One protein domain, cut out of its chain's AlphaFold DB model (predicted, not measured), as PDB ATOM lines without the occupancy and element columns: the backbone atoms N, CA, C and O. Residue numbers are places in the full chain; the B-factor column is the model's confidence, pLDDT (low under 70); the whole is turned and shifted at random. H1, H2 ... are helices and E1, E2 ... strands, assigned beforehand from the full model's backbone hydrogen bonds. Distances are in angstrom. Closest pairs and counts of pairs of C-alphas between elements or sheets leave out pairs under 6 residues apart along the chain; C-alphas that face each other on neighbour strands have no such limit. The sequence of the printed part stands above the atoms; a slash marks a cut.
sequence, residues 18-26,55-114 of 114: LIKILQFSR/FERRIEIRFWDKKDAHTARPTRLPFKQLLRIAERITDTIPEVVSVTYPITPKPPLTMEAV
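AT A GLANCE: This is residues 18 to 26 and 55 to 114 of the 114 residues of the protein "GMP_synt_C domain-containing protein" of Deltaproteobacteria bacterium (UniProt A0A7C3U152). A small three-stranded sheet, E1 E2 E3, has one helix, H1, over one of its faces, running along the strands at the side of E3 and E2. Beyond the end of E2 at residue 62, residues 63 to 78 make a long loop that leads back to H1, and residues 101 to 114 make a second long stretch with no named element after E3. The printed part has 69 residues, with three named strands and one named helix in the order E1 E2 H1 E3; under half of the residues, 33, are in these elements, and the class is mixed, helices and strands. The sheet is mixed, with E1 and E2 antiparallel and E2 and E3 parallel. The whole is compact, with a radius of gyration of the C-alphas of 12.7 A, and flat, spanning 35 by 29 by 16 A.

IN THESE COORDINATES: E1 is residues 20 to 26, 19.1 A from first to last C-alpha, beginning at C-alpha 20 at (99.850, 211.942, 119.453). E2 is residues 56 to 62, 19.5 A long. H1 is residues 79 to 92, 19.9 A long, beginning at C-alpha 79 at (107.942, 200.551, 131.546). E3 is residues 96 to 100 and ends at C-alpha 100 at (103.055, 200.449, 120.293).

HOW THE PARTS SIT: E1 and E3 are the edge strands and E2 the inner strand of the sheet, which is only just strongly twisted, with C-alphas up to 4.3 A off its best plane. E1 and E2 are antiparallel at 156 degrees; N 22 and O 60 are within hydrogen-bond range at 3.0 A, and N 60 and O 22 at 2.9 A. E2 and E3 are parallel at 30 degrees, with N 100 and O 59 at 2.8 A and N 97 and O 57 at 2.9 A. H1 is on the sheet at a height of 9.5 A, over E3 and only just over E2, where 3 of its C-alphas fall. On the local plane it stands at 18 degrees to E3, along the strands. H1 and E3 touch; their closest C-alphas, those of Thr 90 and Val 96, are 5.7 A apart. H1 and E2 are near each other, with 6 pairs of C-alphas within 10 A. E2, H1 and E3 form a strand-helix-strand unit, two parallel neighbour strands with a helix between them in the chain, and its crossover is right-handed. With H1 on one face, the sheet and helix make two layers. In H1 every O i to N i+4 pair is within hydrogen-bond range.

THE WHOLE: The two C-alphas farthest apart, those of His 70 and Pro 94, are 34.7 A apart. Residues 27 to 54 are not printed, and C-alphas 26 and 55 are 6.3 A apart across this cut. The link from E2 to H1 is long, with 16 residues, and that from H1 to E3 is tight, with 3. The mean pLDDT of the printed part is 73.7; it is under 70 at residues 18 to 26, 55 to 56, 65 to 73 and 107 to 114, the last being the chain's last residue.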
ATOM      1  N   LEU A  18     103.298 216.482 123.919       52.59
ATOM      2  CA  LEU A  18     102.262 216.278 122.911       52.59
ATOM      3  C   LEU A  18     102.006 214.771 122.759       52.59
ATOM      4  O   LEU A  18     102.813 214.056 122.161       52.59
ATOM      5  N   ILE A  19     100.879 214.294 123.293       52.50
ATOM      6  CA  ILE A  19     100.420 212.916 123.098       52.50
ATOM      7  C   ILE A  19      99.757 212.843 121.728       52.50
ATOM      8  O   ILE A  19      98.635 213.314 121.545       52.50
ATOM      9  N   LYS A  20     100.446 212.242 120.756       57.03
ATOM     10  CA  LYS A  20      99.850 211.942 119.453       57.03
ATOM     11  C   LYS A  20      99.463 210.469 119.412       57.03
ATOM     12  O   LYS A  20     100.325 209.600 119.531       57.03
ATOM     13  N   ILE A  21      98.162 210.223 119.270       60.72
ATOM     14  CA  ILE A  21      97.577 208.901 119.056       60.72
ATOM     15  C   ILE A  21      97.462 208.719 117.550       60.72
ATOM     16  O   ILE A  21      96.724 209.453 116.894       60.72
ATOM     17  N   LEU A  22      98.200 207.759 117.004       62.97
ATOM     18  CA  LEU A  22      98.020 207.338 115.624       62.97
ATOM     19  C   LEU A  22      97.272 206.006 115.601       62.97
ATOM     20  O   LEU A  22      97.731 205.021 116.178       62.97
ATOM     21  N   GLN A  23      96.113 205.984 114.944       61.31
ATOM     22  CA  GLN A  23      95.322 204.774 114.749       61.31
ATOM     23  C   GLN A  23      95.660 204.155 113.394       61.31
ATOM     24  O   GLN A  23      95.488 204.797 112.361       61.31
ATOM     25  N   PHE A  24      96.084 202.893 113.396       58.28
ATOM     26  CA  PHE A  24      96.234 202.102 112.179       58.28
ATOM     27  C   PHE A  24      95.253 200.928 112.214       58.28
ATOM     28  O   PHE A  24      95.291 200.093 113.122       58.28
ATOM     29  N   SER A  25      94.358 200.864 111.232       55.59
ATOM     30  CA  SER A  25      93.437 199.742 111.027       55.59
ATOM     31  C   SER A  25      94.023 198.808 109.972       55.59
ATOM     32  O   SER A  25      94.105 199.178 108.800       55.59
ATOM     33  N   ARG A  26      94.443 197.597 110.365       54.03
ATOM     34  CA  ARG A  26      94.796 196.553 109.390       54.03
ATOM     35  C   ARG A  26      93.541 195.770 109.010       54.03
ATOM     36  O   ARG A  26      92.816 195.358 109.913       54.03
ATOM     37  N   PHE A  55      87.876 195.281 112.519       58.97
ATOM     38  CA  PHE A  55      89.289 195.594 112.317       58.97
ATOM     39  C   PHE A  55      90.027 195.562 113.654       58.97
ATOM     40  O   PHE A  55      89.647 196.259 114.592       58.97
ATOM     41  N   GLU A  56      91.124 194.810 113.727       65.25
ATOM     42  CA  GLU A  56      92.073 194.948 114.831       65.25
ATOM     43  C   GLU A  56      92.683 196.358 114.790       65.25
ATOM     44  O   GLU A  56      93.398 196.726 113.849       65.25
ATOM     45  N   ARG A  57      92.381 197.184 115.797       78.75
ATOM     46  CA  ARG A  57      92.973 198.519 115.895       78.75
ATOM     47  C   ARG A  57      94.312 198.429 116.606       78.75
ATOM     48  O   ARG A  57      94.423 197.872 117.702       78.75
ATOM     49  N   ARG A  58      95.342 198.988 115.973       78.25
ATOM     50  CA  ARG A  58      96.640 199.219 116.609       78.25
ATOM     51  C   ARG A  58      96.784 200.700 116.879       78.25
ATOM     52  O   ARG A  58      96.555 201.519 115.987       78.25
ATOM     53  N   ILE A  59      97.151 201.020 118.108       84.00
ATOM     54  CA  ILE A  59      97.396 202.392 118.524       84.00
ATOM     55  C   ILE A  59      98.891 202.581 118.711       84.00
ATOM     56  O   ILE A  59      99.543 201.840 119.443       84.00
ATOM     57  N   GLU A  60      99.434 203.604 118.069       83.44
ATOM     58  CA  GLU A  60     100.783 204.071 118.329       83.44
ATOM     59  C   GLU A  60     100.718 205.326 119.197       83.44
ATOM     60  O   GLU A  60     100.072 206.314 118.837       83.44
ATOM     61  N   ILE A  61     101.370 205.271 120.358       84.00
ATOM     62  CA  ILE A  61     101.401 206.376 121.315       84.00
ATOM     63  C   ILE A  61     102.787 206.978 121.278       84.00
ATOM     64  O   ILE A  61     103.767 206.290 121.557       84.00
ATOM     65  N   ARG A  62     102.875 208.270 120.978       80.25
ATOM     66  CA  ARG A  62     104.145 208.994 120.997       80.25
ATOM     67  C   ARG A  62     104.151 210.018 122.121       80.25
ATOM     68  O   ARG A  62     103.213 210.800 122.241       80.25
ATOM     69  N   PHE A  63     105.227 210.011 122.901       80.50
ATOM     70  CA  PHE A  63     105.514 211.003 123.935       80.50
ATOM     71  C   PHE A  63     106.811 211.709 123.566       80.50
ATOM     72  O   PHE A  63     107.845 211.048 123.436       80.50
ATOM     73  N   TRP A  64     106.745 213.023 123.380       74.69
ATOM     74  CA  TRP A  64     107.874 213.848 122.966       74.69
ATOM     75  C   TRP A  64     108.160 214.917 124.013       74.69
ATOM     76  O   TRP A  64     107.244 215.593 124.470       74.69
ATOM     77  N   ASP A  65     109.437 215.094 124.333       65.94
ATOM     78  CA  ASP A  65     109.923 216.063 125.324       65.94
ATOM     79  C   ASP A  65     110.371 217.385 124.670       65.94
ATOM     80  O   ASP A  65     111.465 217.886 124.926       65.94
ATOM     81  N   LYS A  66     109.617 217.910 123.690       61.19
ATOM     82  CA  LYS A  66     110.074 219.101 122.956       61.19
ATOM     83  C   LYS A  66     108.979 220.048 122.480       61.19
ATOM     84  O   LYS A  66     107.966 219.638 121.929       61.19
ATOM     85  N   LYS A  67     109.317 221.339 122.591       54.75
ATOM     86  CA  LYS A  67     108.608 222.523 122.077       54.75
ATOM     87  C   LYS A  67     108.824 222.774 120.576       54.75
ATOM     88  O   LYS A  67     108.085 223.538 119.971       54.75
ATOM     89  N   ASP A  68     109.850 222.163 119.981       55.31
ATOM     90  CA  ASP A  68     110.277 222.439 118.608       55.31
ATOM     91  C   ASP A  68     109.806 221.353 117.629       55.31
ATOM     92  O   ASP A  68     110.035 220.160 117.837       55.31
ATOM     93  N   ALA A  69     109.160 221.770 116.541       59.66
ATOM     94  CA  ALA A  69     108.501 220.878 115.596       59.66
ATOM     95  C   ALA A  69     109.478 220.095 114.699       59.66
ATOM     96  O   ALA A  69     109.064 219.173 113.997       59.66
ATOM     97  N   HIS A  70     110.775 220.415 114.687       60.50
ATOM     98  CA  HIS A  70     111.742 219.807 113.759       60.50
ATOM     99  C   HIS A  70     112.596 218.700 114.366       60.50
ATOM    100  O   HIS A  70     112.974 217.764 113.665       60.50
ATOM    101  N   THR A  71     112.857 218.756 115.664       59.12
ATOM    102  CA  THR A  71     113.642 217.745 116.373       59.12
ATOM    103  C   THR A  71     112.828 217.303 117.564       59.12
ATOM    104  O   THR A  71     112.419 218.147 118.341       59.12
ATOM    105  N   ALA A  72     112.622 216.008 117.752       68.31
ATOM    106  CA  ALA A  72     111.891 215.505 118.905       68.31
ATOM    107  C   ALA A  72     112.580 214.234 119.404       68.31
ATOM    108  O   ALA A  72     113.004 213.394 118.606       68.31
ATOM    109  N   ARG A  73     112.748 214.118 120.725       69.94
ATOM    110  CA  ARG A  73     113.282 212.913 121.372       69.94
ATOM    111  C   ARG A  73     112.161 212.226 122.145       69.94
ATOM    112  O   ARG A  73     111.413 212.931 122.827       69.94
ATOM    113  N   PRO A  74     112.018 210.898 122.020       75.81
ATOM    114  CA  PRO A  74     110.987 210.187 122.742       75.81
ATOM    115  C   PRO A  74     111.309 210.249 124.230       75.81
ATOM    116  O   PRO A  74     112.450 210.015 124.646       75.81
ATOM    117  N   THR A  75     110.310 210.609 125.026       80.81
ATOM    118  CA  THR A  75     110.452 210.699 126.477       80.81
ATOM    119  C   THR A  75     110.687 209.308 127.048       80.81
ATOM    120  O   THR A  75     109.913 208.388 126.808       80.81
ATOM    121  N   ARG A  76     111.734 209.127 127.852       80.06
ATOM    122  CA  ARG A  76     111.992 207.838 128.505       80.06
ATOM    123  C   ARG A  76     110.970 207.594 129.616       80.06
ATOM    124  O   ARG A  76     111.217 207.921 130.772       80.06
ATOM    125  N   LEU A  77     109.821 207.026 129.262       85.12
ATOM    126  CA  LEU A  77     108.809 206.635 130.234       85.12
ATOM    127  C   LEU A  77     109.191 205.312 130.915       85.12
ATOM    128  O   LEU A  77     109.612 204.370 130.237       85.12
ATOM    129  N   PRO A  78     109.012 205.195 132.244       88.25
ATOM    130  CA  PRO A  78     109.144 203.923 132.938       88.25
ATOM    131  C   PRO A  78     108.215 202.865 132.337       88.25
ATOM    132  O   PRO A  78     107.027 203.117 132.130       88.25
ATOM    133  N   PHE A  79     108.718 201.645 132.146       86.94
ATOM    134  CA  PHE A  79     107.942 200.551 131.546       86.94
ATOM    135  C   PHE A  79     106.622 200.270 132.287       86.94
ATOM    136  O   PHE A  79     105.591 200.032 131.669       86.94
ATOM    137  N   LYS A  80     106.615 200.419 133.618       89.69
ATOM    138  CA  LYS A  80     105.405 200.297 134.448       89.69
ATOM    139  C   LYS A  80     104.301 201.293 134.064       89.69
ATOM    140  O   LYS A  80     103.125 200.970 134.185       89.69
ATOM    141  N   GLN A  81     104.659 202.502 133.630       90.50
ATOM    142  CA  GLN A  81     103.680 203.490 133.169       90.50
ATOM    143  C   GLN A  81     103.135 203.116 131.790       90.50
ATOM    144  O   GLN A  81     101.929 203.194 131.585       90.50
ATOM    145  N   LEU A  82     103.998 202.640 130.884       89.38
ATOM    146  CA  LEU A  82     103.581 202.149 129.567       89.38
ATOM    147  C   LEU A  82     102.587 200.984 129.681       89.38
ATOM    148  O   LEU A  82     101.577 200.992 128.983       89.38
ATOM    149  N   LEU A  83     102.819 200.042 130.603       90.75
ATOM    150  CA  LEU A  83     101.888 198.939 130.878       90.75
ATOM    151  C   LEU A  83     100.519 199.442 131.346       90.75
ATOM    152  O   LEU A  83      99.508 199.067 130.769       90.75
ATOM    153  N   ARG A  84     100.488 200.362 132.317       92.62
ATOM    154  CA  ARG A  84      99.229 200.954 132.806       92.62
ATOM    155  C   ARG A  84      98.453 201.680 131.710       92.62
ATOM    156  O   ARG A  84      97.228 201.663 131.710       92.62
ATOM    157  N   ILE A  85      99.158 202.357 130.803       90.44
ATOM    158  CA  ILE A  85      98.541 203.031 129.658       90.44
ATOM    159  C   ILE A  85      97.957 201.995 128.697       90.44
ATOM    160  O   ILE A  85      96.816 202.151 128.274       90.44
ATOM    161  N   ALA A  86      98.716 200.944 128.378       88.81
ATOM    162  CA  ALA A  86      98.258 199.874 127.501       88.81
ATOM    163  C   ALA A  86      97.012 199.177 128.066       88.81
ATOM    164  O   ALA A  86      96.007 199.127 127.367       88.81
ATOM    165  N   GLU A  87      97.051 198.753 129.335       90.88
ATOM    166  CA  GLU A  87      95.924 198.135 130.050       90.88
ATOM    167  C   GLU A  87      94.688 199.035 130.018       90.88
ATOM    168  O   GLU A  87      93.618 198.630 129.574       90.88
ATOM    169  N   ARG A  88      94.846 200.310 130.389       92.38
ATOM    170  CA  ARG A  88      93.728 201.256 130.399       92.38
ATOM    171  C   ARG A  88      93.116 201.452 129.013       92.38
ATOM    172  O   ARG A  88      91.904 201.620 128.911       92.38
ATOM    173  N   ILE A  89      93.926 201.461 127.955       88.50
ATOM    174  CA  ILE A  89      93.438 201.608 126.579       88.50
ATOM    175  C   ILE A  89      92.695 200.354 126.131       88.50
ATOM    176  O   ILE A  89      91.600 200.486 125.587       88.50
ATOM    177  N   THR A  90      93.253 199.167 126.371       87.75
ATOM    178  CA  THR A  90      92.608 197.898 126.004       87.75
ATOM    179  C   THR A  90      91.326 197.656 126.799       87.75
ATOM    180  O   THR A  90      90.368 197.125 126.247       87.75
ATOM    181  N   ASP A  91      91.265 198.115 128.053       90.44
ATOM    182  CA  ASP A  91      90.066 198.023 128.893       90.44
ATOM    183  C   ASP A  91      88.980 199.021 128.470       90.44
ATOM    184  O   ASP A  91      87.791 198.721 128.533       90.44
ATOM    185  N   THR A  92      89.373 200.224 128.034       88.06
ATOM    186  CA  THR A  92      88.419 201.272 127.626       88.06
ATOM    187  C   THR A  92      87.904 201.052 126.203       88.06
ATOM    188  O   THR A  92      86.768 201.411 125.893       88.06
ATOM    189  N   ILE A  93      88.735 200.500 125.313       86.38
ATOM    190  CA  ILE A  93      88.447 200.379 123.884       86.38
ATOM    191  C   ILE A  93      88.660 198.920 123.448       86.38
ATOM    192  O   ILE A  93      89.773 198.559 123.058       86.38
ATOM    193  N   PRO A  94      87.604 198.084 123.431       80.44
ATOM    194  CA  PRO A  94      87.731 196.643 123.173       80.44
ATOM    195  C   PRO A  94      88.194 196.295 121.749       80.44
ATOM    196  O   PRO A  94      88.603 195.171 121.480       80.44
ATOM    197  N   GLU A  95      88.138 197.246 120.818       83.19
ATOM    198  CA  GLU A  95      88.625 197.071 119.444       83.19
ATOM    199  C   GLU A  95      90.148 197.259 119.312       83.19
ATOM    200  O   GLU A  95      90.728 196.941 118.270       83.19
ATOM    201  N   VAL A  96      90.808 197.809 120.338       83.38
ATOM    202  CA  VAL A  96      92.260 198.010 120.340       83.38
ATOM    203  C   VAL A  96      92.933 196.734 120.810       83.38
ATOM    204  O   VAL A  96      92.846 196.355 121.971       83.38
ATOM    205  N   VAL A  97      93.650 196.089 119.896       82.81
ATOM    206  CA  VAL A  97      94.303 194.797 120.152       82.81
ATOM    207  C   VAL A  97      95.765 194.982 120.556       82.81
ATOM    208  O   VAL A  97      96.341 194.134 121.232       82.81
ATOM    209  N   SER A  98      96.403 196.085 120.148       81.19
ATOM    210  CA  SER A  98      97.803 196.341 120.504       81.19
ATOM    211  C   SER A  98      98.146 197.824 120.579       81.19
ATOM    212  O   SER A  98      97.631 198.645 119.815       81.19
ATOM    213  N   VAL A  99      99.067 198.139 121.490       86.81
ATOM    214  CA  VAL A  99      99.614 199.476 121.712       86.81
ATOM    215  C   VAL A  99     101.120 199.439 121.470       86.81
ATOM    216  O   VAL A  99     101.817 198.588 122.019       86.81
ATOM    217  N   THR A 100     101.630 200.349 120.642       88.00
ATOM    218  CA  THR A 100     103.055 200.449 120.293       88.00
ATOM    219  C   THR A 100     103.624 201.788 120.753       88.00
ATOM    220  O   THR A 100     103.018 202.834 120.527       88.00
ATOM    221  N   TYR A 101     104.804 201.754 121.374       87.44
ATOM    222  CA  TYR A 101     105.556 202.944 121.769       87.44
ATOM    223  C   TYR A 101     106.853 203.043 120.944       87.44
ATOM    224  O   TYR A 101     107.775 202.253 121.168       87.44
ATOM    225  N   PRO A 102     106.949 203.968 119.970       83.06
ATOM    226  CA  PRO A 102     108.147 204.133 119.163       83.06
ATOM    227  C   PRO A 102     109.228 204.869 119.962       83.06
ATOM    228  O   PRO A 102     109.027 205.969 120.472       83.06
ATOM    229  N   ILE A 103     110.413 204.271 120.015       83.19
ATOM    230  CA  ILE A 103     111.597 204.838 120.679       83.19
ATOM    231  C   ILE A 103     112.532 205.574 119.712       83.19
ATOM    232  O   ILE A 103     113.609 206.025 120.101       83.19
ATOM    233  N   THR A 104     112.150 205.685 118.441       78.00
ATOM    234  CA  THR A 104     112.991 206.283 117.406       78.00
ATOM    235  C   THR A 104     112.852 207.811 117.429       78.00
ATOM    236  O   THR A 104     111.733 208.314 117.321       78.00
ATOM    237  N   PRO A 105     113.954 208.573 117.560       71.25
ATOM    238  CA  PRO A 105     113.907 210.029 117.555       71.25
ATOM    239  C   PRO A 105     113.585 210.596 116.169       71.25
ATOM    240  O   PRO A 105     113.766 209.951 115.137       71.25
ATOM    241  N   LYS A 106     113.148 211.853 116.151       71.81
ATOM    242  CA  LYS A 106     113.105 212.674 114.941       71.81
ATOM    243  C   LYS A 106     114.418 213.463 114.830       71.81
ATOM    244  O   LYS A 106     114.737 214.158 115.802       71.81
ATOM    245  N   PRO A 107     115.143 213.433 113.690       56.47
ATOM    246  CA  PRO A 107     114.925 212.673 112.435       56.47
ATOM    247  C   PRO A 107     115.542 211.257 112.536       56.47
ATOM    248  O   PRO A 107     116.633 211.166 113.102       56.47
ATOM    249  N   PRO A 108     114.909 210.149 112.065       63.53
ATOM    250  CA  PRO A 108     114.167 209.970 110.799       63.53
ATOM    251  C   PRO A 108     112.629 209.850 110.879       63.53
ATOM    252  O   PRO A 108     111.984 209.777 109.836       63.53
ATOM    253  N   LEU A 109     112.012 209.810 112.068       58.59
ATOM    254  CA  LEU A 109     110.545 209.734 112.170       58.59
ATOM    255  C   LEU A 109     109.881 211.089 111.877       58.59
ATOM    256  O   LEU A 109     110.196 212.098 112.511       58.59
ATOM    257  N   THR A 110     108.897 211.113 110.978       61.12
ATOM    258  CA  THR A 110     107.989 212.254 110.798       61.12
ATOM    259  C   THR A 110     106.922 212.255 111.897       61.12
ATOM    260  O   THR A 110     106.476 211.208 112.366       61.12
ATOM    261  N   MET A 111     106.517 213.446 112.356       59.16
ATOM    262  CA  MET A 111     105.435 213.598 113.348       59.16
ATOM    263  C   MET A 111     104.039 213.452 112.733       59.16
ATOM    264  O   MET A 111     103.045 213.449 113.460       59.16
ATOM    265  N   GLU A 112     103.946 213.342 111.414       51.97
ATOM    266  CA  GLU A 112     102.701 213.148 110.688       51.97
ATOM    267  C   GLU A 112     102.580 211.692 110.259       51.97
ATOM    268  O   GLU A 112     103.520 211.121 109.705       51.97
ATOM    269  N   ALA A 113     101.418 211.113 110.541       45.88
ATOM    270  CA  ALA A 113     100.868 210.123 109.643       45.88
ATOM    271  C   ALA A 113     100.149 210.907 108.557       45.88
ATOM    272  O   ALA A 113      99.235 211.672 108.875       45.88
ATOM    273  N   VAL A 114     100.634 210.770 107.332       35.66
ATOM    274  CA  VAL A 114      99.864 211.097 106.134       35.66
ATOM    275  C   VAL A 114      99.109 209.838 105.741       35.66
ATOM    276  O   VAL A 114      99.728 208.752 105.841       35.66
TER     277      VAL A 114